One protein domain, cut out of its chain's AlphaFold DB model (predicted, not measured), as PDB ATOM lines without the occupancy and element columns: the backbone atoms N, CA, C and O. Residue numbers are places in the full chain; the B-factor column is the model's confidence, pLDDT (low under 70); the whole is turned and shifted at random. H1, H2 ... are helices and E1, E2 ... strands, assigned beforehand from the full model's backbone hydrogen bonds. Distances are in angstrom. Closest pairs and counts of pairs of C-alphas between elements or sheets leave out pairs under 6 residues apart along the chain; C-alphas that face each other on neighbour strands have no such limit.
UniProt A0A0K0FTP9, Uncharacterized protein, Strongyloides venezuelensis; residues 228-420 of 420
ATOM      1  N   SER A 228      -4.151  39.240   9.230       44.56
ATOM      2  CA  SER A 228      -2.918  38.450   9.123       44.56
ATOM      3  C   SER A 228      -1.939  38.659  10.293       44.56
ATOM      4  O   SER A 228      -0.811  38.176  10.234       44.56
ATOM      5  N   MET A 229      -2.344  39.376  11.347       38.38
ATOM      6  CA  MET A 229      -1.499  39.779  12.462       38.38
ATOM      7  C   MET A 229      -2.211  39.505  13.798       38.38
ATOM      8  O   MET A 229      -3.374  39.896  13.952       38.38
ATOM      9  N   PRO A 230      -1.552  38.839  14.767       47.38
ATOM     10  CA  PRO A 230      -2.102  38.659  16.107       47.38
ATOM     11  C   PRO A 230      -2.321  40.031  16.752       47.38
ATOM     12  O   PRO A 230      -1.409  40.854  16.807       47.38
ATOM     13  N   VAL A 231      -3.539  40.292  17.234       45.94
ATOM     14  CA  VAL A 231      -3.820  41.512  17.996       45.94
ATOM     15  C   VAL A 231      -3.528  41.197  19.456       45.94
ATOM     16  O   VAL A 231      -4.365  40.626  20.158       45.94
ATOM     17  N   SER A 232      -2.318  41.536  19.895       51.09
ATOM     18  CA  SER A 232      -1.936  41.506  21.303       51.09
ATOM     19  C   SER A 232      -2.385  42.807  21.960       51.09
ATOM     20  O   SER A 232      -1.843  43.868  21.668       51.09
ATOM     21  N   TYR A 233      -3.377  42.742  22.846       56.75
ATOM     22  CA  TYR A 233      -3.696  43.857  23.737       56.75
ATOM     23  C   TYR A 233      -3.301  43.498  25.164       56.75
ATOM     24  O   TYR A 233      -3.379  42.340  25.579       56.75
ATOM     25  N   VAL A 234      -2.820  44.509  25.882       57.62
ATOM     26  CA  VAL A 234      -2.364  44.401  27.263       57.62
ATOM     27  C   VAL A 234      -3.464  44.942  28.162       57.62
ATOM     28  O   VAL A 234      -3.891  46.082  27.994       57.62
ATOM     29  N   THR A 235      -3.929  44.132  29.107       65.38
ATOM     30  CA  THR A 235      -4.938  44.534  30.097       65.38
ATOM     31  C   THR A 235      -4.448  44.243  31.504       65.38
ATOM     32  O   THR A 235      -3.733  43.264  31.717       65.38
ATOM     33  N   ALA A 236      -4.866  45.087  32.448       79.94
ATOM     34  CA  ALA A 236      -4.773  44.809  33.873       79.94
ATOM     35  C   ALA A 236      -5.696  43.641  34.268       79.94
ATOM     36  O   ALA A 236      -6.690  43.376  33.580       79.94
ATOM     37  N   LEU A 237      -5.399  42.964  35.381       82.81
ATOM     38  CA  LEU A 237      -6.287  41.949  35.968       82.81
ATOM     39  C   LEU A 237      -7.552  42.584  36.555       82.81
ATOM     40  O   LEU A 237      -8.663  42.096  36.336       82.81
ATOM     41  N   SER A 238      -7.380  43.685  37.283       83.50
ATOM     42  CA  SER A 238      -8.467  44.486  37.846       83.50
ATOM     43  C   SER A 238      -8.451  45.892  37.232       83.50
ATOM     44  O   SER A 238      -7.365  46.439  37.039       83.50
ATOM     45  N   PRO A 239      -9.608  46.491  36.884       83.50
ATOM     46  CA  PRO A 239     -10.979  45.985  37.031       83.50
ATOM     47  C   PRO A 239     -11.462  45.073  35.882       83.50
ATOM     48  O   PRO A 239     -12.606  44.628  35.891       83.50
ATOM     49  N   SER A 240     -10.628  44.814  34.867       80.88
ATOM     50  CA  SER A 240     -11.064  44.194  33.604       80.88
ATOM     51  C   SER A 240     -11.627  42.776  33.739       80.88
ATOM     52  O   SER A 240     -12.582  42.431  33.045       80.88
ATOM     53  N   ILE A 241     -11.014  41.937  34.578       80.62
ATOM     54  CA  ILE A 241     -11.468  40.562  34.847       80.62
ATOM     55  C   ILE A 241     -12.092  40.501  36.236       80.62
ATOM     56  O   ILE A 241     -13.158  39.926  36.433       80.62
ATOM     57  N   ILE A 242     -11.404  41.086  37.211       86.81
ATOM     58  CA  ILE A 242     -11.827  41.076  38.603       86.81
ATOM     59  C   ILE A 242     -12.286  42.487  38.953       86.81
ATOM     60  O   ILE A 242     -11.443  43.386  38.926       86.81
ATOM     61  N   PRO A 243     -13.564  42.696  39.316       85.75
ATOM     62  CA  PRO A 243     -14.092  44.029  39.598       85.75
ATOM     63  C   PRO A 243     -13.274  44.786  40.648       85.75
ATOM     64  O   PRO A 243     -12.901  45.930  40.417       85.75
ATOM     65  N   ASN A 244     -12.936  44.108  41.751       89.25
ATOM     66  CA  ASN A 244     -12.184  44.669  42.870       89.25
ATOM     67  C   ASN A 244     -10.938  43.820  43.147       89.25
ATOM     68  O   ASN A 244     -11.026  42.594  43.249       89.25
ATOM     69  N   ALA A 245      -9.778  44.467  43.254       90.06
ATOM     70  CA  ALA A 245      -8.520  43.797  43.551       90.06
ATOM     71  C   ALA A 245      -8.521  43.211  44.979       90.06
ATOM     72  O   ALA A 245      -9.155  43.769  45.877       90.06
ATOM     73  N   PRO A 246      -7.826  42.083  45.208       92.44
ATOM     74  CA  PRO A 246      -7.702  41.500  46.537       92.44
ATOM     75  C   PRO A 246      -6.861  42.373  47.469       92.44
ATOM     76  O   PRO A 246      -5.833  42.910  47.066       92.44
ATOM     77  N   GLY A 247      -7.258  42.440  48.742       89.00
ATOM     78  CA  GLY A 247      -6.538  43.225  49.754       89.00
ATOM     79  C   GLY A 247      -5.233  42.598  50.267       89.00
ATOM     80  O   GLY A 247      -4.483  43.252  50.984       89.00
ATOM     81  N   ALA A 248      -4.961  41.328  49.955       90.69
ATOM     82  CA  ALA A 248      -3.742  40.631  50.365       90.69
ATOM     83  C   ALA A 248      -3.329  39.537  49.371       90.69
ATOM     84  O   ALA A 248      -4.144  39.015  48.607       90.69
ATOM     85  N   GLY A 249      -2.058  39.146  49.418       88.81
ATOM     86  CA  GLY A 249      -1.552  38.011  48.657       88.81
ATOM     87  C   GLY A 249      -1.904  36.661  49.269       88.81
ATOM     88  O   GLY A 249      -2.073  36.506  50.483       88.81
ATOM     89  N   ILE A 250      -1.991  35.660  48.403       91.44
ATOM     90  CA  ILE A 250      -1.815  34.257  48.783       91.44
ATOM     91  C   ILE A 250      -0.305  33.984  48.780       91.44
ATOM     92  O   ILE A 250       0.386  34.429  47.868       91.44
ATOM     93  N   ASP A 251       0.199  33.290  49.802       86.75
ATOM     94  CA  ASP A 251       1.628  32.980  49.929       86.75
ATOM     95  C   ASP A 251       2.052  32.020  48.810       86.75
ATOM     96  O   ASP A 251       2.907  32.341  47.985       86.75
ATOM     97  N   TYR A 252       1.364  30.880  48.724       88.44
ATOM     98  CA  TYR A 252       1.475  29.941  47.615       88.44
ATOM     99  C   TYR A 252       0.231  29.054  47.497       88.44
ATOM    100  O   TYR A 252      -0.563  28.891  48.433       88.44
ATOM    101  N   VAL A 253       0.064  28.460  46.320       90.50
ATOM    102  CA  VAL A 253      -0.944  27.440  46.033       90.50
ATOM    103  C   VAL A 253      -0.267  26.145  45.621       90.50
ATOM    104  O   VAL A 253       0.829  26.150  45.067       90.50
ATOM    105  N   VAL A 254      -0.948  25.030  45.865       88.56
ATOM    106  CA  VAL A 254      -0.486  23.714  45.423       88.56
ATOM    107  C   VAL A 254      -1.568  23.060  44.584       88.56
ATOM    108  O   VAL A 254      -2.738  22.987  44.979       88.56
ATOM    109  N   LEU A 255      -1.168  22.586  43.409       86.56
ATOM    110  CA  LEU A 255      -2.050  21.927  42.455       86.56
ATOM    111  C   LEU A 255      -2.324  20.480  42.873       86.56
ATOM    112  O   LEU A 255      -1.516  19.831  43.534       86.56
ATOM    113  N   ASN A 256      -3.493  19.975  42.493       84.62
ATOM    114  CA  ASN A 256      -3.895  18.605  42.753       84.62
ATOM    115  C   ASN A 256      -3.506  17.701  41.582       84.62
ATOM    116  O   ASN A 256      -3.993  17.875  40.462       84.62
ATOM    117  N   GLU A 257      -2.667  16.709  41.859       79.75
ATOM    118  CA  GLU A 257      -2.300  15.682  40.891       79.75
ATOM    119  C   GLU A 257      -3.381  14.621  40.741       79.75
ATOM    120  O   GLU A 257      -3.992  14.176  41.712       79.75
ATOM    121  N   TYR A 258      -3.589  14.180  39.500       71.62
ATOM    122  CA  TYR A 258      -4.489  13.065  39.224       71.62
ATOM    123  C   TYR A 258      -3.851  11.722  39.602       71.62
ATOM    124  O   TYR A 258      -4.528  10.821  40.094       71.62
ATOM    125  N   ILE A 259      -2.541  11.592  39.378       67.81
ATOM    126  CA  ILE A 259      -1.735  10.442  39.791       67.81
ATOM    127  C   ILE A 259      -0.547  11.001  40.573       67.81
ATOM    128  O   ILE A 259       0.194  11.784  39.977       67.81
ATOM    129  N   PRO A 260      -0.338  10.590  41.838       66.75
ATOM    130  CA  PRO A 260       0.783  11.068  42.638       66.75
ATOM    131  C   PRO A 260       2.106  10.837  41.906       66.75
ATOM    132  O   PRO A 260       2.406   9.708  41.494       66.75
ATOM    133  N   SER A 261       2.875  11.899  41.703       65.38
ATOM    134  CA  SER A 261       4.264  11.800  41.268       65.38
ATOM    135  C   SER A 261       5.164  11.409  42.451       65.38
ATOM    136  O   SER A 261       4.750  11.419  43.610       65.38
ATOM    137  N   GLN A 262       6.397  10.979  42.164       61.78
ATOM    138  CA  GLN A 262       7.386  10.658  43.207       61.78
ATOM    139  C   GLN A 262       8.042  11.917  43.803       61.78
ATOM    140  O   GLN A 262       8.820  11.803  44.746       61.78
ATOM    141  N   GLN A 263       7.752  13.097  43.251       64.88
ATOM    142  CA  GLN A 263       8.342  14.371  43.652       64.88
ATOM    143  C   GLN A 263       7.372  15.156  44.549       64.88
ATOM    144  O   GLN A 263       6.155  14.991  44.421       64.88
ATOM    145  N   PRO A 264       7.879  16.003  45.464       67.88
ATOM    146  CA  PRO A 264       7.029  16.913  46.222       67.88
ATOM    147  C   PRO A 264       6.268  17.850  45.277       67.88
ATOM    148  O   PRO A 264       6.754  18.228  44.206       67.88
ATOM    149  N   LEU A 265       5.045  18.208  45.674       72.69
ATOM    150  CA  LEU A 265       4.221  19.113  44.883       72.69
ATOM    151  C   LEU A 265       4.781  20.538  44.983       72.69
ATOM    152  O   LEU A 265       5.080  20.995  46.082       72.69
ATOM    153  N   PRO A 266       4.870  21.259  43.861       75.44
ATOM    154  CA  PRO A 266       5.523  22.552  43.796       75.44
ATOM    155  C   PRO A 266       4.664  23.620  44.466       75.44
ATOM    156  O   PRO A 266       3.437  23.647  44.304       75.44
ATOM    157  N   GLU A 267       5.320  24.543  45.162       83.75
ATOM    158  CA  GLU A 267       4.697  25.784  45.601       83.75
ATOM    159  C   GLU A 267       4.609  26.758  44.422       83.75
ATOM    160  O   GLU A 267       5.627  27.143  43.846       83.75
ATOM    161  N   ILE A 268       3.394  27.175  44.065       84.62
ATOM    162  CA  ILE A 268       3.166  28.155  42.998       84.62
ATOM    163  C   ILE A 268       2.783  29.489  43.622       84.62
ATOM    164  O   ILE A 268       1.819  29.574  44.388       84.62
ATOM    165  N   ARG A 269       3.531  30.535  43.282       85.00
ATOM    166  CA  ARG A 269       3.390  31.888  43.823       85.00
ATOM    167  C   ARG A 269       2.889  32.854  42.755       85.00
ATOM    168  O   ARG A 269       2.772  32.524  41.574       85.00
ATOM    169  N   THR A 270       2.574  34.069  43.189       84.31
ATOM    170  CA  THR A 270       2.063  35.118  42.305       84.31
ATOM    171  C   THR A 270       3.064  35.451  41.202       84.31
ATOM    172  O   THR A 270       4.214  35.777  41.478       84.31
ATOM    173  N   GLY A 271       2.609  35.395  39.954       77.69
ATOM    174  CA  GLY A 271       3.413  35.677  38.770       77.69
ATOM    175  C   GLY A 271       4.269  34.512  38.273       77.69
ATOM    176  O   GLY A 271       4.957  34.671  37.268       77.69
ATOM    177  N   ASP A 272       4.219  33.343  38.913       76.62
ATOM    178  CA  ASP A 272       5.002  32.200  38.451       76.62
ATOM    179  C   ASP A 272       4.500  31.660  37.113       76.62
ATOM    180  O   ASP A 272       3.298  31.601  36.838       76.62
ATOM    181  N   HIS A 273       5.441  31.198  36.295       76.19
ATOM    182  CA  HIS A 273       5.153  30.368  35.135       76.19
ATOM    183  C   HIS A 273       5.422  28.913  35.494       76.19
ATOM    184  O   HIS A 273       6.534  28.542  35.856       76.19
ATOM    185  N   PHE A 274       4.403  28.078  35.386       76.19
ATOM    186  CA  PHE A 274       4.435  26.702  35.830       76.19
ATOM    187  C   PHE A 274       4.178  25.750  34.666       76.19
ATOM    188  O   PHE A 274       3.114  25.785  34.056       76.19
ATOM    189  N   SER A 275       5.129  24.874  34.362       71.88
ATOM    190  CA  SER A 275       4.918  23.824  33.364       71.88
ATOM    191  C   SER A 275       4.130  22.659  33.967       71.88
ATOM    192  O   SER A 275       4.550  22.091  34.975       71.88
ATOM    193  N   MET A 276       3.052  22.212  33.311       68.06
ATOM    194  CA  MET A 276       2.320  21.011  33.755       68.06
ATOM    195  C   MET A 276       3.090  19.726  33.502       68.06
ATOM    196  O   MET A 276       2.927  18.781  34.251       68.06
ATOM    197  N   ILE A 277       3.923  19.685  32.462       64.12
ATOM    198  CA  ILE A 277       4.618  18.480  31.985       64.12
ATOM    199  C   ILE A 277       5.292  17.635  33.098       64.12
ATOM    200  O   ILE A 277       5.128  16.413  33.046       64.12
ATOM    201  N   PRO A 278       6.011  18.208  34.094       61.59
ATOM    202  CA  PRO A 278       6.606  17.434  35.187       61.59
ATOM    203  C   PRO A 278       5.595  16.703  36.087       61.59
ATOM    204  O   PRO A 278       5.910  15.660  36.658       61.59
ATOM    205  N   TYR A 279       4.369  17.211  36.184       65.62
ATOM    206  CA  TYR A 279       3.352  16.745  37.121       65.62
ATOM    207  C   TYR A 279       2.194  16.112  36.350       65.62
ATOM    208  O   TYR A 279       1.755  16.604  35.314       65.62
ATOM    209  N   LYS A 280       1.649  14.991  36.827       68.69
ATOM    210  CA  LYS A 280       0.554  14.292  36.122       68.69
ATOM    211  C   LYS A 280      -0.786  14.997  36.363       68.69
ATOM    212  O   LYS A 280      -1.695  14.458  37.003       68.69
ATOM    213  N   LEU A 281      -0.889  16.225  35.866       72.50
ATOM    214  CA  LEU A 281      -2.030  17.119  35.997       72.50
ATOM    215  C   LEU A 281      -2.982  16.937  34.814       72.50
ATOM    216  O   LEU A 281      -2.573  16.665  33.685       72.50
ATOM    217  N   ARG A 282      -4.280  17.087  35.078       69.06
ATOM    218  CA  ARG A 282      -5.326  17.088  34.052       69.06
ATOM    219  C   ARG A 282      -5.879  18.497  33.922       69.06
ATOM    220  O   ARG A 282      -6.108  19.147  34.932       69.06
ATOM    221  N   GLU A 283      -6.138  18.941  32.698       67.38
ATOM    222  CA  GLU A 283      -6.820  20.214  32.462       67.38
ATOM    223  C   GLU A 283      -8.351  20.077  32.612       67.38
ATOM    224  O   GLU A 283      -8.919  19.105  32.094       67.38
ATOM    225  N   PRO A 284      -9.041  21.045  33.250       69.56
ATOM    226  CA  PRO A 284      -8.494  22.165  34.028       69.56
ATOM    227  C   PRO A 284      -7.850  21.678  35.333       69.56
ATOM    228  O   PRO A 284      -8.362  20.758  35.971       69.56
ATOM    229  N   VAL A 285      -6.739  22.300  35.738       73.94
ATOM    230  CA  VAL A 285      -6.005  21.852  36.924       73.94
ATOM    231  C   VAL A 285      -6.734  22.287  38.194       73.94
ATOM    232  O   VAL A 285      -7.103  23.451  38.361       73.94
ATOM    233  N   PHE A 286      -6.958  21.334  39.096       83.31
ATOM    234  CA  PHE A 286      -7.611  21.566  40.382       83.31
ATOM    235  C   PHE A 286      -6.592  21.984  41.441       83.31
ATOM    236  O   PHE A 286      -5.424  21.612  41.367       83.31
ATOM    237  N   LEU A 287      -7.039  22.725  42.453       88.19
ATOM    238  CA  LEU A 287      -6.201  23.069  43.599       88.19
ATOM    239  C   LEU A 287      -6.335  22.005  44.690       88.19
ATOM    240  O   LEU A 287      -7.439  21.536  44.973       88.19
ATOM    241  N   LYS A 288      -5.209  21.644  45.307       88.50
ATOM    242  CA  LYS A 288      -5.143  20.758  46.474       88.50
ATOM    243  C   LYS A 288      -5.255  21.561  47.766       88.50
ATOM    244  O   LYS A 288      -6.073  21.245  48.622       88.50
ATOM    245  N   GLN A 289      -4.453  22.615  47.884       90.62
ATOM    246  CA  GLN A 289      -4.383  23.461  49.075       90.62
ATOM    247  C   GLN A 289      -3.963  24.887  48.714       90.62
ATOM    248  O   GLN A 289      -3.326  25.124  47.683       90.62
ATOM    249  N   ILE A 290      -4.317  25.824  49.589       92.69
ATOM    250  CA  ILE A 290      -3.934  27.235  49.508       92.69
ATOM    251  C   ILE A 290      -3.351  27.657  50.847       92.69
ATOM    252  O   ILE A 290      -3.919  27.334  51.890       92.69
ATOM    253  N   VAL A 291      -2.256  28.411  50.818       91.94
ATOM    254  CA  VAL A 291      -1.639  28.973  52.019       91.94
ATOM    255  C   VAL A 291      -1.720  30.493  51.970       91.94
ATOM    256  O   VAL A 291      -1.223  31.139  51.052       91.94
ATOM    257  N   LEU A 292      -2.404  31.076  52.950       91.69
ATOM    258  CA  LEU A 292      -2.582  32.521  53.078       91.69
ATOM    259  C   LEU A 292      -1.373  33.155  53.781       91.69
ATOM    260  O   LEU A 292      -0.723  32.516  54.600       91.69
ATOM    261  N   LEU A 293      -1.102  34.439  53.537       86.69
ATOM    262  CA  LEU A 293       0.026  35.129  54.186       86.69
ATOM    263  C   LEU A 293      -0.112  35.228  55.716       86.69
ATOM    264  O   LEU A 293       0.883  35.195  56.436       86.69
ATOM    265  N   ARG A 294      -1.344  35.366  56.221       86.75
ATOM    266  CA  ARG A 294      -1.642  35.607  57.643       86.75
ATOM    267  C   ARG A 294      -2.541  34.523  58.217       86.75
ATOM    268  O   ARG A 294      -3.414  34.012  57.509       86.75
ATOM    269  N   ASP A 295      -2.355  34.226  59.502       86.31
ATOM    270  CA  ASP A 295      -3.226  33.314  60.247       86.31
ATOM    271  C   ASP A 295      -4.677  33.791  60.188       86.31
ATOM    272  O   ASP A 295      -4.971  34.992  60.212       86.31
ATOM    273  N   GLN A 296      -5.595  32.837  60.083       87.25
ATOM    274  CA  GLN A 296      -7.012  33.135  59.991       87.25
ATOM    275  C   GLN A 296      -7.677  32.973  61.357       87.25
ATOM    276  O   GLN A 296      -7.379  32.070  62.128       87.25
ATOM    277  N   PHE A 297      -8.601  33.875  61.683       86.31
ATOM    278  CA  PHE A 297      -9.397  33.730  62.897       86.31
ATOM    279  C   PHE A 297     -10.528  32.720  62.674       86.31
ATOM    280  O   PHE A 297     -11.163  32.758  61.612       86.31
ATOM    281  N   PRO A 298     -10.839  31.858  63.654       87.50
ATOM    282  CA  PRO A 298     -11.950  30.922  63.555       87.50
ATOM    283  C   PRO A 298     -13.298  31.657  63.495       87.50
ATOM    284  O   PRO A 298     -13.410  32.828  63.861       87.50
ATOM    285  N   GLY A 299     -14.339  30.959  63.035       87.00
ATOM    286  CA  GLY A 299     -15.708  31.497  62.968       87.00
ATOM    287  C   GLY A 299     -16.077  32.187  61.650       87.00
ATOM    288  O   GLY A 299     -17.122  32.830  61.562       87.00
ATOM    289  N   TYR A 300     -15.244  32.040  60.621       91.62
ATOM    290  CA  TYR A 300     -15.526  32.483  59.255       91.62
ATOM    291  C   TYR A 300     -15.482  31.306  58.283       91.62
ATOM    292  O   TYR A 300     -14.946  30.243  58.597       91.62
ATOM    293  N   PHE A 301     -16.020  31.522  57.088       91.75
ATOM    294  CA  PHE A 301     -15.930  30.597  55.969       91.75
ATOM    295  C   PHE A 301     -15.150  31.250  54.830       91.75
ATOM    296  O   PHE A 301     -15.466  32.370  54.419       91.75
ATOM    297  N   HIS A 302     -14.146  30.542  54.330       93.25
ATOM    298  CA  HIS A 302     -13.409  30.869  53.121       93.25
ATOM    299  C   HIS A 302     -14.097  30.255  51.904       93.25
ATOM    300  O   HIS A 302     -14.510  29.090  51.915       93.25
ATOM    301  N   HIS A 303     -14.188  31.048  50.840       93.06
ATOM    302  CA  HIS A 303     -14.655  30.614  49.528       93.06
ATOM    303  C   HIS A 303     -13.592  30.955  48.500       93.06
ATOM    304  O   HIS A 303     -13.158  32.095  48.401       93.06
ATOM    305  N   ILE A 304     -13.155  29.956  47.759       93.69
ATOM    306  CA  ILE A 304     -12.033  30.003  46.848       93.69
ATOM    307  C   ILE A 304     -12.586  29.912  45.437       93.69
ATOM    308  O   ILE A 304     -13.196  28.913  45.061       93.69
ATOM    309  N   LEU A 305     -12.337  30.944  44.652       91.81
ATOM    310  CA  LEU A 305     -12.685  31.008  43.248       91.81
ATOM    311  C   LEU A 305     -11.413  30.908  42.412       91.81
ATOM    312  O   LEU A 305     -10.512  31.726  42.553       91.81
ATOM    313  N   VAL A 306     -11.357  29.926  41.526       91.56
ATOM    314  CA  VAL A 306     -10.282  29.746  40.555       91.56
ATOM    315  C   VAL A 306     -10.854  30.009  39.178       91.56
ATOM    316  O   VAL A 306     -11.760  29.301  38.744       91.56
ATOM    317  N   LEU A 307     -10.322  31.011  38.493       88.94
ATOM    318  CA  LEU A 307     -10.620  31.304  37.101       88.94
ATOM    319  C   LEU A 307      -9.506  30.726  36.237       88.94
ATOM    320  O   LEU A 307      -8.332  31.057  36.405       88.94
ATOM    321  N   PHE A 308      -9.892  29.864  35.311       86.50
ATOM    322  CA  PHE A 308      -9.026  29.262  34.319       86.50
ATOM    323  C   PHE A 308      -9.242  29.935  32.974       86.50
ATOM    324  O   PHE A 308     -10.333  29.897  32.401       86.50
ATOM    325  N   ASN A 309      -8.160  30.500  32.456       81.12
ATOM    326  CA  ASN A 309      -8.081  31.088  31.135       81.12
ATOM    327  C   ASN A 309      -9.229  32.079  30.811       81.12
ATOM    328  O   ASN A 309      -9.931  31.890  29.816       81.12
ATOM    329  N   PRO A 310      -9.410  33.164  31.599       76.19
ATOM    330  CA  PRO A 310     -10.517  34.132  31.453       76.19
ATOM    331  C   PRO A 310     -10.592  34.822  30.075       76.19
ATOM    332  O   PRO A 310     -11.592  35.456  29.726       76.19
ATOM    333  N   HIS A 311      -9.524  34.737  29.280       71.88
ATOM    334  CA  HIS A 311      -9.429  35.337  27.950       71.88
ATOM    335  C   HIS A 311      -9.357  34.323  26.808       71.88
ATOM    336  O   HIS A 311      -9.352  34.737  25.647       71.88
ATOM    337  N   GLY A 312      -9.297  33.029  27.113       68.12
ATOM    338  CA  GLY A 312      -9.264  31.979  26.108       68.12
ATOM    339  C   GLY A 312     -10.590  31.254  25.939       68.12
ATOM    340  O   GLY A 312     -11.626  31.648  26.471       68.12
ATOM    341  N   ASN A 313     -10.543  30.195  25.137       68.06
ATOM    342  CA  ASN A 313     -11.660  29.296  24.882       68.06
ATOM    343  C   ASN A 313     -11.122  27.854  24.916       68.06
ATOM    344  O   ASN A 313     -10.247  27.541  24.102       68.06
ATOM    345  N   PRO A 314     -11.568  26.986  25.843       65.88
ATOM    346  CA  PRO A 314     -12.590  27.220  26.870       65.88
ATOM    347  C   PRO A 314     -12.133  28.128  28.024       65.88
ATOM    348  O   PRO A 314     -10.966  28.112  28.416       65.88
ATOM    349  N   GLU A 315     -13.088  28.861  28.596       79.69
ATOM    350  CA  GLU A 315     -12.992  29.521  29.905       79.69
ATOM    351  C   GLU A 315     -13.472  28.501  30.957       79.69
ATOM    352  O   GLU A 315     -14.528  27.900  30.764       79.69
ATOM    353  N   ALA A 316     -12.777  28.286  32.080       83.06
ATOM    354  CA  ALA A 316     -13.317  27.448  33.169       83.06
ATOM    355  C   ALA A 316     -13.235  28.115  34.548       83.06
ATOM    356  O   ALA A 316     -12.459  29.040  34.765       83.06
ATOM    357  N   MET A 317     -14.060  27.654  35.482       87.19
ATOM    358  CA  MET A 317     -14.137  28.162  36.846       87.19
ATOM    359  C   MET A 317     -14.313  27.015  37.828       87.19
ATOM    360  O   MET A 317     -15.216  26.188  37.672       87.19
ATOM    361  N   ASN A 318     -13.495  27.025  38.877       89.19
ATOM    362  CA  ASN A 318     -13.611  26.127  40.016       89.19
ATOM    363  C   ASN A 318     -13.919  26.964  41.255       89.19
ATOM    364  O   ASN A 318     -13.139  27.832  41.630       89.19
ATOM    365  N   PHE A 319     -15.049  26.715  41.898       90.12
ATOM    366  CA  PHE A 319     -15.487  27.445  43.076       90.12
ATOM    367  C   PHE A 319     -15.610  26.494  44.264       90.12
ATOM    368  O   PHE A 319     -16.558  25.719  44.350       90.12
ATOM    369  N   TYR A 320     -14.649  26.544  45.180       91.56
ATOM    370  CA  TYR A 320     -14.671  25.801  46.436       91.56
ATOM    371  C   TYR A 320     -15.256  26.699  47.518       91.56
ATOM    372  O   TYR A 320     -14.708  27.754  47.800       91.56
ATOM    373  N   TYR A 321     -16.349  26.312  48.156       91.00
ATOM    374  CA  TYR A 321     -17.034  27.164  49.128       91.00
ATOM    375  C   TYR A 321     -17.227  26.453  50.462       91.00
ATOM    376  O   TYR A 321     -17.095  25.232  50.570       91.00
ATOM    377  N   ASN A 322     -17.508  27.239  51.501       91.75
ATOM    378  CA  ASN A 322     -17.692  26.781  52.878       91.75
ATOM    379  C   ASN A 322     -16.473  26.079  53.487       91.75
ATOM    380  O   ASN A 322     -16.632  25.147  54.280       91.75
ATOM    381  N   ARG A 323     -15.254  26.513  53.152       91.19
ATOM    382  CA  ARG A 323     -14.060  26.051  53.867       91.19
ATOM    383  C   ARG A 323     -14.000  26.753  55.214       91.19
ATOM    384  O   ARG A 323     -14.028  27.974  55.281       91.19
ATOM    385  N   GLN A 324     -14.032  25.987  56.297       89.56
ATOM    386  CA  GLN A 324     -14.051  26.568  57.635       89.56
ATOM    387  C   GLN A 324     -12.695  27.191  57.946       89.56
ATOM    388  O   GLN A 324     -11.657  26.550  57.793       89.56
ATOM    389  N   SER A 325     -12.722  28.437  58.408       88.88
ATOM    390  CA  SER A 325     -11.538  29.115  58.908       88.88
ATOM    391  C   SER A 325     -11.066  28.440  60.194       88.88
ATOM    392  O   SER A 325     -11.839  28.295  61.146       88.88
ATOM    393  N   SER A 326      -9.797  28.052  60.224       86.62
ATOM    394  CA  SER A 326      -9.103  27.548  61.410       86.62
ATOM    395  C   SER A 326      -8.033  28.555  61.837       86.62
ATOM    396  O   SER A 326      -7.761  29.495  61.098       86.62
ATOM    397  N   LEU A 327      -7.392  28.353  62.994       87.38
ATOM    398  CA  LEU A 327      -6.222  29.135  63.447       87.38
ATOM    399  C   LEU A 327      -4.949  28.848  62.619       87.38
ATOM    400  O   LEU A 327      -3.839  28.905  63.133       87.38
ATOM    401  N   SER A 328      -5.114  28.482  61.350       87.69
ATOM    402  CA  SER A 328      -4.048  28.140  60.420       87.69
ATOM    403  C   SER A 328      -4.157  28.995  59.164       87.69
ATOM    404  O   SER A 328      -5.235  29.445  58.771       87.69
ATOM    405  N   ARG A 329      -3.014  29.194  58.511       90.38
ATOM    406  CA  ARG A 329      -2.899  29.811  57.180       90.38
ATOM    407  C   ARG A 329      -3.330  28.877  56.062       90.38
ATOM    408  O   ARG A 329      -3.603  29.337  54.956       90.38
ATOM    409  N   ILE A 330      -3.345  27.577  56.345       90.81
ATOM    410  CA  ILE A 330      -3.567  26.528  55.361       90.81
ATOM    411  C   ILE A 330      -5.064  26.287  55.216       90.81
ATOM    412  O   ILE A 330      -5.768  26.001  56.188       90.81
ATOM    413  N   VAL A 331      -5.533  26.359  53.977       90.50
ATOM    414  CA  VAL A 331      -6.884  25.987  53.577       90.50
ATOM    415  C   VAL A 331      -6.787  24.760  52.678       90.50
ATOM    416  O   VAL A 331      -6.413  24.853  51.507       90.50
ATOM    417  N   ASP A 332      -7.112  23.598  53.242       88.56
ATOM    418  CA  ASP A 332      -7.158  22.338  52.505       88.56
ATOM    419  C   ASP A 332      -8.453  22.254  51.683       88.56
ATOM    420  O   ASP A 332      -9.567  22.409  52.198       88.56
ATOM    421  N   LEU A 333      -8.309  22.038  50.376       88.44
ATOM    422  CA  LEU A 333      -9.427  21.958  49.439       88.44
ATOM    423  C   LEU A 333      -9.851  20.517  49.150       88.44
ATOM    424  O   LEU A 333     -10.957  20.322  48.635       88.44
ATOM    425  N   THR A 334      -9.020  19.538  49.522       83.44
ATOM    426  CA  THR A 334      -9.308  18.105  49.382       83.44
ATOM    427  C   THR A 334     -10.344  17.622  50.388       83.44
ATOM    428  O   THR A 334     -11.105  16.699  50.093       83.44
ATOM    429  N   VAL A 335     -10.428  18.283  51.546       82.31
ATOM    430  CA  VAL A 335     -11.443  17.987  52.555       82.31
ATOM    431  C   VAL A 335     -12.818  18.422  52.029       82.31
ATOM    432  O   VAL A 335     -13.031  19.610  51.744       82.31
ATOM    433  N   PRO A 336     -13.778  17.490  51.884       75.12
ATOM    434  CA  PRO A 336     -15.117  17.829  51.436       75.12
ATOM    435  C   PRO A 336     -15.842  18.642  52.512       75.12
ATOM    436  O   PRO A 336     -15.752  18.354  53.705       75.12
ATOM    437  N   SER A 337     -16.611  19.646  52.095       78.50
ATOM    438  CA  SER A 337     -17.515  20.362  52.996       78.50
ATOM    439  C   SER A 337     -18.913  19.732  52.991       78.50
ATOM    440  O   SER A 337     -19.319  19.082  52.031       78.50
ATOM    441  N   TRP A 338     -19.689  20.018  54.035       65.25
ATOM    442  CA  TRP A 338     -20.971  19.374  54.362       65.25
ATOM    443  C   TRP A 338     -22.130  19.539  53.340       65.25
ATOM    444  O   TRP A 338     -23.161  18.899  53.504       65.25
ATOM    445  N   ASP A 339     -21.978  20.344  52.278       66.69
ATOM    446  CA  ASP A 339     -23.004  20.605  51.235       66.69
ATOM    447  C   ASP A 339     -22.416  20.571  49.804       66.69
ATOM    448  O   ASP A 339     -22.727  21.425  48.980       66.69
ATOM    449  N   GLU A 340     -21.498  19.636  49.514       65.62
ATOM    450  CA  GLU A 340     -20.819  19.541  48.202       65.62
ATOM    451  C   GLU A 340     -20.134  20.866  47.802       65.62
ATOM    452  O   GLU A 340     -20.397  21.438  46.741       65.62
ATOM    453  N   GLY A 341     -19.279  21.406  48.680       68.12
ATOM    454  CA  GLY A 341     -18.697  22.751  48.544       68.12
ATOM    455  C   GLY A 341     -17.603  22.879  47.499       68.12
ATOM    456  O   GLY A 341     -16.555  23.454  47.789       68.12
ATOM    457  N   ALA A 342     -17.812  22.302  46.323       81.00
ATOM    458  CA  ALA A 342     -17.046  22.563  45.125       81.00
ATOM    459  C   ALA A 342     -17.997  22.580  43.922       81.00
ATOM    460  O   ALA A 342     -18.805  21.673  43.733       81.00
ATOM    461  N   PHE A 343     -17.913  23.631  43.121       83.06
ATOM    462  CA  PHE A 343     -18.668  23.813  41.894       83.06
ATOM    463  C   PHE A 343     -17.689  24.027  40.745       83.06
ATOM    464  O   PHE A 343     -16.786  24.852  40.844       83.06
ATOM    465  N   PHE A 344     -17.864  23.283  39.657       84.81
ATOM    466  CA  PHE A 344     -16.959  23.317  38.514       84.81
ATOM    467  C   PHE A 344     -17.752  23.579  37.246       84.81
ATOM    468  O   PHE A 344     -18.761  22.918  36.989       84.81
ATOM    469  N   ARG A 345     -17.292  24.534  36.441       81.94
ATOM    470  CA  ARG A 345     -17.958  24.898  35.195       81.94
ATOM    471  C   ARG A 345     -16.956  25.246  34.115       81.94
ATOM    472  O   ARG A 345     -15.981  25.938  34.369       81.94
ATOM    473  N   SER A 346     -17.250  24.812  32.896       80.81
ATOM    474  CA  SER A 346     -16.560  25.249  31.687       80.81
ATOM    475  C   SER A 346     -17.549  25.996  30.795       80.81
ATOM    476  O   SER A 346     -18.691  25.562  30.631       80.81
ATOM    477  N   ILE A 347     -17.126  27.138  30.267       73.88
ATOM    478  CA  ILE A 347     -17.862  27.971  29.325       73.88
ATOM    479  C   ILE A 347     -17.059  27.980  28.028       73.88
ATOM    480  O   ILE A 347     -15.964  28.535  27.944       73.88
ATOM    481  N   ASN A 348     -17.639  27.386  26.990       69.44
ATOM    482  CA  ASN A 348     -17.161  27.598  25.635       69.44
ATOM    483  C   ASN A 348     -17.779  28.902  25.143       69.44
ATOM    484  O   ASN A 348     -19.003  28.983  25.000       69.44
ATOM    485  N   ARG A 349     -16.963  29.924  24.876       62.72
ATOM    486  CA  ARG A 349     -17.485  31.130  24.230       62.72
ATOM    487  C   ARG A 349     -17.965  30.730  22.839       62.72
ATOM    488  O   ARG A 349     -17.189  30.192  22.046       62.72
ATOM    489  N   VAL A 350     -19.251  30.952  22.562       53.03
ATOM    490  CA  VAL A 350     -19.814  30.778  21.221       53.03
ATOM    491  C   VAL A 350     -19.140  31.817  20.340       53.03
ATOM    492  O   VAL A 350     -19.424  33.009  20.430       53.03
ATOM    493  N   VAL A 351     -18.184  31.366  19.536       50.41
ATOM    494  CA  VAL A 351     -17.485  32.220  18.589       50.41
ATOM    495  C   VAL A 351     -18.485  32.598  17.497       50.41
ATOM    496  O   VAL A 351     -18.809  31.795  16.628       50.41
ATOM    497  N   THR A 352     -19.001  33.825  17.534       43.75
ATOM    498  CA  THR A 352     -19.875  34.376  16.481       43.75
ATOM    499  C   THR A 352     -19.110  34.763  15.211       43.75
ATOM    500  O   THR A 352     -19.705  35.232  14.245       43.75
ATOM    501  N   ILE A 353     -17.790  34.570  15.195       44.72
ATOM    502  CA  ILE A 353     -16.916  34.780  14.045       44.72
ATOM    503  C   ILE A 353     -16.646  33.410  13.426       44.72
ATOM    504  O   ILE A 353     -15.973  32.570  14.013       44.72
ATOM    505  N   THR A 354     -17.150  33.186  12.218       44.09
ATOM    506  CA  THR A 354     -17.093  31.920  11.464       44.09
ATOM    507  C   THR A 354     -15.683  31.364  11.198       44.09
ATOM    508  O   THR A 354     -15.568  30.286  10.623       44.09
ATOM    509  N   ASN A 355     -14.621  32.063  11.617       42.69
ATOM    510  CA  ASN A 355     -13.226  31.754  11.310       42.69
ATOM    511  C   ASN A 355     -12.292  31.645  12.529       42.69
ATOM    512  O   ASN A 355     -11.111  31.352  12.316       42.69
ATOM    513  N   ASP A 356     -12.745  31.830  13.780       42.06
ATOM    514  CA  ASP A 356     -11.845  31.487  14.892       42.06
ATOM    515  C   ASP A 356     -11.790  29.968  14.996       42.06
ATOM    516  O   ASP A 356     -12.784  29.285  15.265       42.06
ATOM    517  N   LYS A 357     -10.597  29.418  14.770       42.78
ATOM    518  CA  LYS A 357     -10.338  28.017  15.082       42.78
ATOM    519  C   LYS A 357     -10.719  27.813  16.558       42.78
ATOM    520  O   LYS A 357     -10.217  28.562  17.396       42.78
ATOM    521  N   PRO A 358     -11.529  26.792  16.904       43.34
ATOM    522  CA  PRO A 358     -12.011  26.548  18.273       43.34
ATOM    523  C   PRO A 358     -10.889  26.283  19.292       43.34
ATOM    524  O   PRO A 358     -11.142  26.145  20.481       43.34
ATOM    525  N   PHE A 359      -9.644  26.244  18.823       44.31
ATOM    526  CA  PHE A 359      -8.434  26.126  19.602       44.31
ATOM    527  C   PHE A 359      -7.439  27.170  19.092       44.31
ATOM    528  O   PHE A 359      -6.555  26.857  18.290       44.31
ATOM    529  N   SER A 360      -7.523  28.416  19.563       47.25
ATOM    530  CA  SER A 360      -6.264  29.140  19.723       47.25
ATOM    531  C   SER A 360      -5.501  28.333  20.769       47.25
ATOM    532  O   SER A 360      -5.919  28.313  21.928       47.25
ATOM    533  N   LYS A 361      -4.460  27.592  20.371       51.84
ATOM    534  CA  LYS A 361      -3.513  26.992  21.317       51.84
ATOM    535  C   LYS A 361      -2.846  28.148  22.065       51.84
ATOM    536  O   LYS A 361      -1.782  28.614  21.683       51.84
ATOM    537  N   GLN A 362      -3.529  28.689  23.069       53.44
ATOM    538  CA  GLN A 362      -2.912  29.538  24.066       53.44
ATOM    539  C   GLN A 362      -2.056  28.604  24.895       53.44
ATOM    540  O   GLN A 362      -2.559  27.760  25.634       53.44
ATOM    541  N   ILE A 363      -0.764  28.716  24.641       60.72
ATOM    542  CA  ILE A 363       0.266  27.873  25.220       60.72
ATOM    543  C   ILE A 363       0.424  28.184  26.705       60.72
ATOM    544  O   ILE A 363       0.547  27.283  27.512       60.72
ATOM    545  N   ARG A 364       0.317  29.465  27.071       71.19
ATOM    546  CA  ARG A 364       0.290  29.914  28.462       71.19
ATOM    547  C   ARG A 364      -1.141  30.236  28.854       71.19
ATOM    548  O   ARG A 364      -1.742  31.160  28.303       71.19
ATOM    549  N   LYS A 365      -1.683  29.491  29.807       79.31
ATOM    550  CA  LYS A 365      -3.032  29.682  30.337       79.31
ATOM    551  C   LYS A 365      -2.939  30.389  31.675       79.31
ATOM    552  O   LYS A 365      -2.251  29.935  32.582       79.31
ATOM    553  N   LEU A 366      -3.624  31.519  31.785       83.88
ATOM    554  CA  LEU A 366      -3.672  32.290  33.019       83.88
ATOM    555  C   LEU A 366      -4.616  31.615  34.018       83.88
ATOM    556  O   LEU A 366      -5.775  31.350  33.696       83.88
ATOM    557  N   TYR A 367      -4.124  31.395  35.228       89.31
ATOM    558  CA  TYR A 367      -4.913  31.016  36.387       89.31
ATOM    559  C   TYR A 367      -4.986  32.200  37.338       89.31
ATOM    560  O   TYR A 367      -3.978  32.841  37.626       89.31
ATOM    561  N   ILE A 368      -6.184  32.476  37.838       91.62
ATOM    562  CA  ILE A 368      -6.406  33.483  38.870       91.62
ATOM    563  C   ILE A 368      -7.128  32.810  40.023       91.62
ATOM    564  O   ILE A 368      -8.154  32.167  39.817       91.62
ATOM    565  N   VAL A 369      -6.604  32.962  41.232       93.56
ATOM    566  CA  VAL A 369      -7.177  32.404  42.454       93.56
ATOM    567  C   VAL A 369      -7.564  33.556  43.366       93.56
ATOM    568  O   VAL A 369      -6.740  34.410  43.678       93.56
ATOM    569  N   LEU A 370      -8.817  33.571  43.800       94.56
ATOM    570  CA  LEU A 370      -9.385  34.566  44.700       94.56
ATOM    571  C   LEU A 370      -9.975  33.876  45.922       94.56
ATOM    572  O   LEU A 370     -10.610  32.830  45.810       94.56
ATOM    573  N   VAL A 371      -9.795  34.486  47.086       95.00
ATOM    574  CA  VAL A 371     -10.321  34.007  48.363       95.00
ATOM    575  C   VAL A 371     -11.248  35.065  48.930       95.00
ATOM    576  O   VAL A 371     -10.835  36.178  49.245       95.00
ATOM    577  N   PHE A 372     -12.506  34.691  49.100       94.38
ATOM    578  CA  PHE A 372     -13.554  35.479  49.728       94.38
ATOM    579  C   PHE A 372     -13.805  34.974  51.144       94.38
ATOM    580  O   PHE A 372     -13.570  33.803  51.458       94.38
ATOM    581  N   LYS A 373     -14.319  35.851  52.004       93.12
ATOM    582  CA  LYS A 373     -14.556  35.551  53.416       93.12
ATOM    583  C   LYS A 373     -15.961  35.964  53.819       93.12
ATOM    584  O   LYS A 373     -16.305  37.138  53.744       93.12
ATOM    585  N   THR A 374     -16.742  35.027  54.347       93.06
ATOM    586  CA  THR A 374     -18.079  35.316  54.884       93.06
ATOM    587  C   THR A 374     -18.224  34.836  56.327       93.06
ATOM    588  O   THR A 374     -17.523  33.936  56.789       93.06
ATOM    589  N   LYS A 375     -19.159  35.440  57.072       91.88
ATOM    590  CA  LYS A 375     -19.520  34.995  58.434       91.88
ATOM    591  C   LYS A 375     -20.467  33.797  58.437       91.88
ATOM    592  O   LYS A 375     -20.460  33.008  59.373       91.88
ATOM    593  N   LYS A 376     -21.314  33.681  57.412       89.94
ATOM    594  CA  LYS A 376     -22.282  32.587  57.270       89.94
ATOM    595  C   LYS A 376     -21.929  31.740  56.050       89.94
ATOM    596  O   LYS A 376     -21.507  32.321  55.041       89.94
ATOM    597  N   PRO A 377     -22.120  30.413  56.120       89.62
ATOM    598  CA  PRO A 377     -21.881  29.545  54.983       89.62
ATOM    599  C   PRO A 377     -22.887  29.846  53.868       89.62
ATOM    600  O   PRO A 377     -24.001  30.312  54.111       89.62
ATOM    601  N   ILE A 378     -22.478  29.566  52.641       89.00
ATOM    602  CA  ILE A 378     -23.332  29.547  51.458       89.00
ATOM    603  C   ILE A 378     -24.092  28.220  51.457       89.00
ATOM    604  O   ILE A 378     -23.546  27.189  51.831       89.00
ATOM    605  N   THR A 379     -25.356  28.207  51.050       84.62
ATOM    606  CA  THR A 379     -26.140  26.964  51.003       84.62
ATOM    607  C   THR A 379     -26.744  26.806  49.625       84.62
ATOM    608  O   THR A 379     -27.457  27.696  49.161       84.62
ATOM    609  N   ARG A 380     -26.533  25.652  48.981       79.81
ATOM    610  CA  ARG A 380     -27.099  25.382  47.645       79.81
ATOM    611  C   ARG A 380     -28.620  25.350  47.635       79.81
ATOM    612  O   ARG A 380     -29.229  25.518  46.588       79.81
ATOM    613  N   ARG A 381     -29.231  25.110  48.797       81.44
ATOM    614  CA  ARG A 381     -30.685  25.143  49.000       81.44
ATOM    615  C   ARG A 381     -31.258  26.558  48.948       81.44
ATOM    616  O   ARG A 381     -32.468  26.704  48.809       81.44
ATOM    617  N   HIS A 382     -30.422  27.592  49.081       85.50
ATOM    618  CA  HIS A 382     -30.893  28.963  48.956       85.50
ATOM    619  C   HIS A 382     -31.252  29.246  47.485       85.50
ATOM    620  O   HIS A 382     -30.396  29.048  46.618       85.50
ATOM    621  N   PRO A 383     -32.476  29.718  47.168       85.44
ATOM    622  CA  PRO A 383     -32.940  29.847  45.785       85.44
ATOM    623  C   PRO A 383     -32.042  30.717  44.899       85.44
ATOM    624  O   PRO A 383     -31.815  30.383  43.738       85.44
ATOM    625  N   THR A 384     -31.500  31.811  45.445       87.31
ATOM    626  CA  THR A 384     -30.602  32.713  44.702       87.31
ATOM    627  C   THR A 384     -29.282  32.029  44.364       87.31
ATOM    628  O   THR A 384     -28.912  31.969  43.201       87.31
ATOM    629  N   THR A 385     -28.629  31.407  45.347       85.94
ATOM    630  CA  THR A 385     -27.385  30.654  45.150       85.94
ATOM    631  C   THR A 385     -27.572  29.493  44.187       85.94
ATOM    632  O   THR A 385     -26.733  29.278  43.320       85.94
ATOM    633  N   HIS A 386     -28.685  28.766  44.286       86.56
ATOM    634  CA  HIS A 386     -28.991  27.694  43.347       86.56
ATOM    635  C   HIS A 386     -29.101  28.202  41.906       86.56
ATOM    636  O   HIS A 386     -28.510  27.624  40.993       86.56
ATOM    637  N   ARG A 387     -29.856  29.290  41.709       88.44
ATOM    638  CA  ARG A 387     -30.035  29.924  40.403       88.44
ATOM    639  C   ARG A 387     -28.699  30.411  39.858       88.44
ATOM    640  O   ARG A 387     -28.391  30.115  38.713       88.44
ATOM    641  N   ASP A 388     -27.908  31.099  40.672       87.81
ATOM    642  CA  ASP A 388     -26.645  31.688  40.242       87.81
ATOM    643  C   ASP A 388     -25.599  30.599  39.932       87.81
ATOM    644  O   ASP A 388     -24.893  30.691  38.934       87.81
ATOM    645  N   LEU A 389     -25.514  29.507  40.696       84.81
ATOM    646  CA  LEU A 389     -24.595  28.409  40.356       84.81
ATOM    647  C   LEU A 389     -24.999  27.704  39.046       84.81
ATOM    648  O   LEU A 389     -24.139  27.310  38.260       84.81
ATOM    649  N   ASN A 390     -26.297  27.602  38.756       84.88
ATOM    650  CA  ASN A 390     -26.803  26.916  37.562       84.88
ATOM    651  C   ASN A 390     -27.072  27.842  36.357       84.88
ATOM    652  O   ASN A 390     -27.411  27.353  35.280       84.88
ATOM    653  N   ALA A 391     -26.902  29.161  36.490       83.81
ATOM    654  CA  ALA A 391     -27.191  30.139  35.437       83.81
ATOM    655  C   ALA A 391     -26.208  30.054  34.262       83.81
ATOM    656  O   ALA A 391     -25.036  29.756  34.447       83.81
ATOM    657  N   ASN A 392     -26.654  30.339  33.038       81.19
ATOM    658  CA  ASN A 392     -25.798  30.296  31.849       81.19
ATOM    659  C   ASN A 392     -25.040  31.606  31.630       81.19
ATOM    660  O   ASN A 392     -25.504  32.466  30.891       81.19
ATOM    661  N   TYR A 393     -23.866  31.719  32.248       78.50
ATOM    662  CA  TYR A 393     -22.969  32.858  32.058       78.50
ATOM    663  C   TYR A 393     -22.263  32.833  30.705       78.50
ATOM    664  O   TYR A 393     -21.899  31.770  30.193       78.50
ATOM    665  N   THR A 394     -22.016  34.026  30.170       74.12
ATOM    666  CA  THR A 394     -21.197  34.227  28.963       74.12
ATOM    667  C   THR A 394     -19.715  34.443  29.287       74.12
ATOM    668  O   THR A 394     -18.849  34.146  28.463       74.12
ATOM    669  N   SER A 395     -19.425  34.907  30.504       76.44
ATOM    670  CA  SER A 395     -18.091  35.021  31.101       76.44
ATOM    671  C   SER A 395     -18.205  34.883  32.619       76.44
ATOM    672  O   SER A 395     -19.211  35.279  33.200       76.44
ATOM    673  N   PHE A 396     -17.171  34.383  33.297       77.19
ATOM    674  CA  PHE A 396     -17.197  34.291  34.761       77.19
ATOM    675  C   PHE A 396     -17.151  35.641  35.472       77.19
ATOM    676  O   PHE A 396     -17.547  35.728  36.633       77.19
ATOM    677  N   THR A 397     -16.747  36.708  34.783       78.75
ATOM    678  CA  THR A 397     -16.892  38.077  35.303       78.75
ATOM    679  C   THR A 397     -18.352  38.391  35.663       78.75
ATOM    680  O   THR A 397     -18.618  39.047  36.667       78.75
ATOM    681  N   GLU A 398     -19.306  37.820  34.921       83.38
ATOM    682  CA  GLU A 398     -20.745  37.938  35.161       83.38
ATOM    683  C   GLU A 398     -21.160  37.287  36.491       83.38
ATOM    684  O   GLU A 398     -21.978  37.847  37.220       83.38
ATOM    685  N   PHE A 399     -20.535  36.165  36.876       86.25
ATOM    686  CA  PHE A 399     -20.819  35.493  38.148       86.25
ATOM    687  C   PHE A 399     -20.553  36.406  39.352       86.25
ATOM    688  O   PHE A 399     -21.364  36.454  40.276       86.25
ATOM    689  N   LEU A 400     -19.473  37.192  39.324       86.50
ATOM    690  CA  LEU A 400     -19.143  38.130  40.404       86.50
ATOM    691  C   LEU A 400     -20.176  39.263  40.546       86.50
ATOM    692  O   LEU A 400     -20.294  39.852  41.616       86.50
ATOM    693  N   THR A 401     -20.973  39.530  39.507       86.88
ATOM    694  CA  THR A 401     -22.039  40.550  39.534       86.88
ATOM    695  C   THR A 401     -23.395  40.027  40.027       86.88
ATOM    696  O   THR A 401     -24.313  40.821  40.265       86.88
ATOM    697  N   THR A 402     -23.531  38.709  40.199       90.12
ATOM    698  CA  THR A 402     -24.766  38.059  40.670       90.12
ATOM    699  C   THR A 402     -25.043  38.340  42.144       90.12
ATOM    700  O   THR A 402     -24.201  38.886  42.854       90.12
ATOM    701  N   ASP A 403     -26.219  37.945  42.638       90.31
ATOM    702  CA  ASP A 403     -26.562  38.092  44.057       90.31
ATOM    703  C   ASP A 403     -25.592  37.298  44.946       90.31
ATOM    704  O   ASP A 403     -25.161  37.782  45.992       90.31
ATOM    705  N   THR A 404     -25.191  36.103  44.500       89.56
ATOM    706  CA  THR A 404     -24.178  35.286  45.181       89.56
ATOM    707  C   THR A 404     -22.797  35.937  45.129       89.56
ATOM    708  O   THR A 404     -22.121  35.989  46.154       89.56
ATOM    709  N   GLY A 405     -22.396  36.486  43.978       88.12
ATOM    710  CA  GLY A 405     -21.144  37.237  43.835       88.12
ATOM    711  C   GLY A 405     -21.089  38.464  44.749       88.12
ATOM    712  O   GLY A 405     -20.139  38.640  45.504       88.12
ATOM    713  N   LYS A 406     -22.165  39.253  44.791       90.56
ATOM    714  CA  LYS A 406     -22.304  40.403  45.700       90.56
ATOM    715  C   LYS A 406     -22.283  39.996  47.170       90.56
ATOM    716  O   LYS A 406     -21.744  40.726  47.995       90.56
ATOM    717  N   TYR A 407     -22.859  38.842  47.508       91.25
ATOM    718  CA  TYR A 407     -22.834  38.311  48.871       91.25
ATOM    719  C   TYR A 407     -21.426  37.888  49.320       91.25
ATOM    720  O   TYR A 407     -21.104  38.019  50.502       91.25
ATOM    721  N   LEU A 408     -20.585  37.401  48.399       91.31
ATOM    722  CA  LEU A 408     -19.173  37.113  48.682       91.31
ATOM    723  C   LEU A 408     -18.384  38.380  49.041       91.31
ATOM    724  O   LEU A 408     -17.441  38.292  49.826       91.31
ATOM    725  N   GLY A 409     -18.803  39.532  48.509       91.00
ATOM    726  CA  GLY A 409     -18.134  40.812  48.699       91.00
ATOM    727  C   GLY A 409     -16.792  40.867  47.973       91.00
ATOM    728  O   GLY A 409     -16.584  40.191  46.964       91.00
ATOM    729  N   ASP A 410     -15.878  41.672  48.502       91.88
ATOM    730  CA  ASP A 410     -14.554  41.846  47.914       91.88
ATOM    731  C   ASP A 410     -13.616  40.684  48.274       91.88
ATOM    732  O   ASP A 410     -13.693  40.132  49.381       91.88
ATOM    733  N   PRO A 411     -12.711  40.289  47.360       93.81
ATOM    734  CA  PRO A 411     -11.743  39.246  47.652       93.81
ATOM    735  C   PRO A 411     -10.776  39.713  48.746       93.81
ATOM    736  O   PRO A 411     -10.170  40.779  48.679       93.81
ATOM    737  N   VAL A 412     -10.602  38.883  49.771       93.75
ATOM    738  CA  VAL A 412      -9.688  39.154  50.888       93.75
ATOM    739  C   VAL A 412      -8.253  38.818  50.511       93.75
ATOM    740  O   VAL A 412      -7.337  39.508  50.948       93.75
ATOM    741  N   ALA A 413      -8.054  37.769  49.711       93.50
ATOM    742  CA  ALA A 413      -6.739  37.416  49.202       93.50
ATOM    743  C   ALA A 413      -6.793  36.938  47.750       93.50
ATOM    744  O   ALA A 413      -7.829  36.449  47.294       93.50
ATOM    745  N   GLY A 414      -5.679  37.047  47.030       92.81
ATOM    746  CA  GLY A 414      -5.589  36.516  45.678       92.81
ATOM    747  C   GLY A 414      -4.171  36.248  45.197       92.81
ATOM    748  O   GLY A 414      -3.190  36.717  45.767       92.81
ATOM    749  N   THR A 415      -4.081  35.463  44.132       91.38
ATOM    750  CA  THR A 415      -2.861  35.245  43.354       91.38
ATOM    751  C   THR A 415      -3.222  34.980  41.900       91.38
ATOM    752  O   THR A 415      -4.364  34.645  41.574       91.38
ATOM    753  N   TYR A 416      -2.249  35.122  41.017       89.94
ATOM    754  CA  TYR A 416      -2.349  34.681  39.639       89.94
ATOM    755  C   TYR A 416      -1.040  34.015  39.234       89.94
ATOM    756  O   TYR A 416       0.019  34.359  39.750       89.94
ATOM    757  N   PHE A 417      -1.107  33.079  38.302       86.12
ATOM    758  CA  PHE A 417       0.060  32.398  37.754       86.12
ATOM    759  C   PHE A 417      -0.263  31.891  36.353       86.12
ATOM    760  O   PHE A 417      -1.429  31.795  35.952       86.12
ATOM    761  N   TRP A 418       0.767  31.572  35.587       80.75
ATOM    762  CA  TRP A 418       0.626  30.999  34.259       80.75
ATOM    763  C   TRP A 418       0.931  29.522  34.297       80.75
ATOM    764  O   TRP A 418       1.881  29.091  34.936       80.75
ATOM    765  N   VAL A 419       0.141  28.757  33.564       78.31
ATOM    766  CA  VAL A 419       0.360  27.333  33.373       78.31
ATOM    767  C   VAL A 419       0.664  27.081  31.904       78.31
ATOM    768  O   VAL A 419      -0.063  27.583  31.043       78.31
ATOM    769  N   VAL A 420       1.750  26.358  31.638       68.62
ATOM    770  CA  VAL A 420       2.284  26.053  30.301       68.62
ATOM    771  C   VAL A 420       2.153  24.567  30.000       68.62
ATOM    772  O   VAL A 420       2.422  23.750  30.920       68.62
TER     773      VAL A 420
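AT A GLANCE: This is residues 228 to 420 of the 420 residues of an uncharacterized protein of Strongyloides venezuelensis (UniProt A0A0K0FTP9). Two antiparallel sheets lie partly face to face with their strands crossed: a large, twisted sheet of five strands, in the order E7, E5, E4, E8, E9, and a small one of three, E2, E3, E6. Three short helices, H1, H2 and H3, gather on the far side of the large sheet from the small one and only graze it, while residues 228 to 236, with most of them in E1, stick out as a free tail. The printed part has 193 residues, with nine named strands and three named helices in the order E1 to E8, H1, H2, H3, E9; the class is mixed, helices and strands, with under half of the residues in named elements. The whole is compact, with a radius of gyration of the C-alphas of 16.8 A and spans of 56, 44 and 29 A.

IN THESE COORDINATES: Find C-alpha 231 at (-3.820, 41.512, 17.996), where strand E1, residues 231 to 235, begins. E2 follows at residues 250 to 255, and E3 at residues 287 to 292. From C-alpha 301 at (-15.930, 30.597, 55.969) you can trace E4 to residue 308, over 22.8 A, and then E5, residues 315 to 324, over 27.9 A. The short E6 holds residues 330 to 332, and E7 residues 342 to 347, 16.7 A long. E8, residues 365 to 374, measures 29.3 A. Next look for three helices: H1 at residues 383 to 390, 10.7 A long, H2 at residues 396 to 401 and H3 at residues 403 to 408. The last strand, E9, runs 20.1 A from residue 413 to C-alpha 419 at (0.360, 27.333, 33.373).

HOW THE PARTS SIT: Start at the large sheet, whose edge strands are E7 and E9. E7 and E5 are antiparallel at 168 degrees, with N 317 and O 345 at 2.8 A. E5 and E4 form a hairpin, antiparallel at 167 degrees, with N 306 and O 318 at 2.8 A. E4 and E8 are antiparallel at 163 degrees, with N 305 and O 370 at 2.8 A. E8 and E9 are antiparallel at 163 degrees, with N 367 and O 417 at 2.8 A; these pairs are within hydrogen-bond range. Now turn to the small sheet: E2 and E3 form an antiparallel hairpin with N 254 and O 289 at 3.0 A, and E3 and E6 are antiparallel with N 331 and O 290 at 2.8 A. The two sheets make a sandwich, two sheets face to face, the facing parts 9.7 A centre to centre and the strands of one at 61 degrees to those of the other. Between E2 and E9 the closest C-alphas, of Ile 250 and Gly 414, are 5.4 A apart. Among the helices, H1 and H3 touch, about perpendicular at 89 degrees, the closest C-alphas being those of Thr 385 and Thr 404 at 5.6 A. H2 is close to H3 but not clearly touching, with the C-alphas of Phe 399 and Gly 405 closest at 6.0 A. Every O i to N i+4 pair is within hydrogen-bond range in H1 and H3; in H2 it is 0 of 2, with 3 of 3 O i to N i+3 pairs in range. E1 pairs with no named strand.

THE WHOLE: The C-alphas of Ser 228 and Gly 299, the two farthest apart, are 55.8 A from each other. The printed part has no cut and ends at residue 420, the chain's last. Long links join E1 to E2, E2 to E3 and E7 to E8; in the second, residues 273 to 274 pair in parallel with residues 418 to 419 of E9. The mean pLDDT of the printed part is 79.3, and 46 residues are under 70, among them residues 228 to 235 and 348 to 363 of this model.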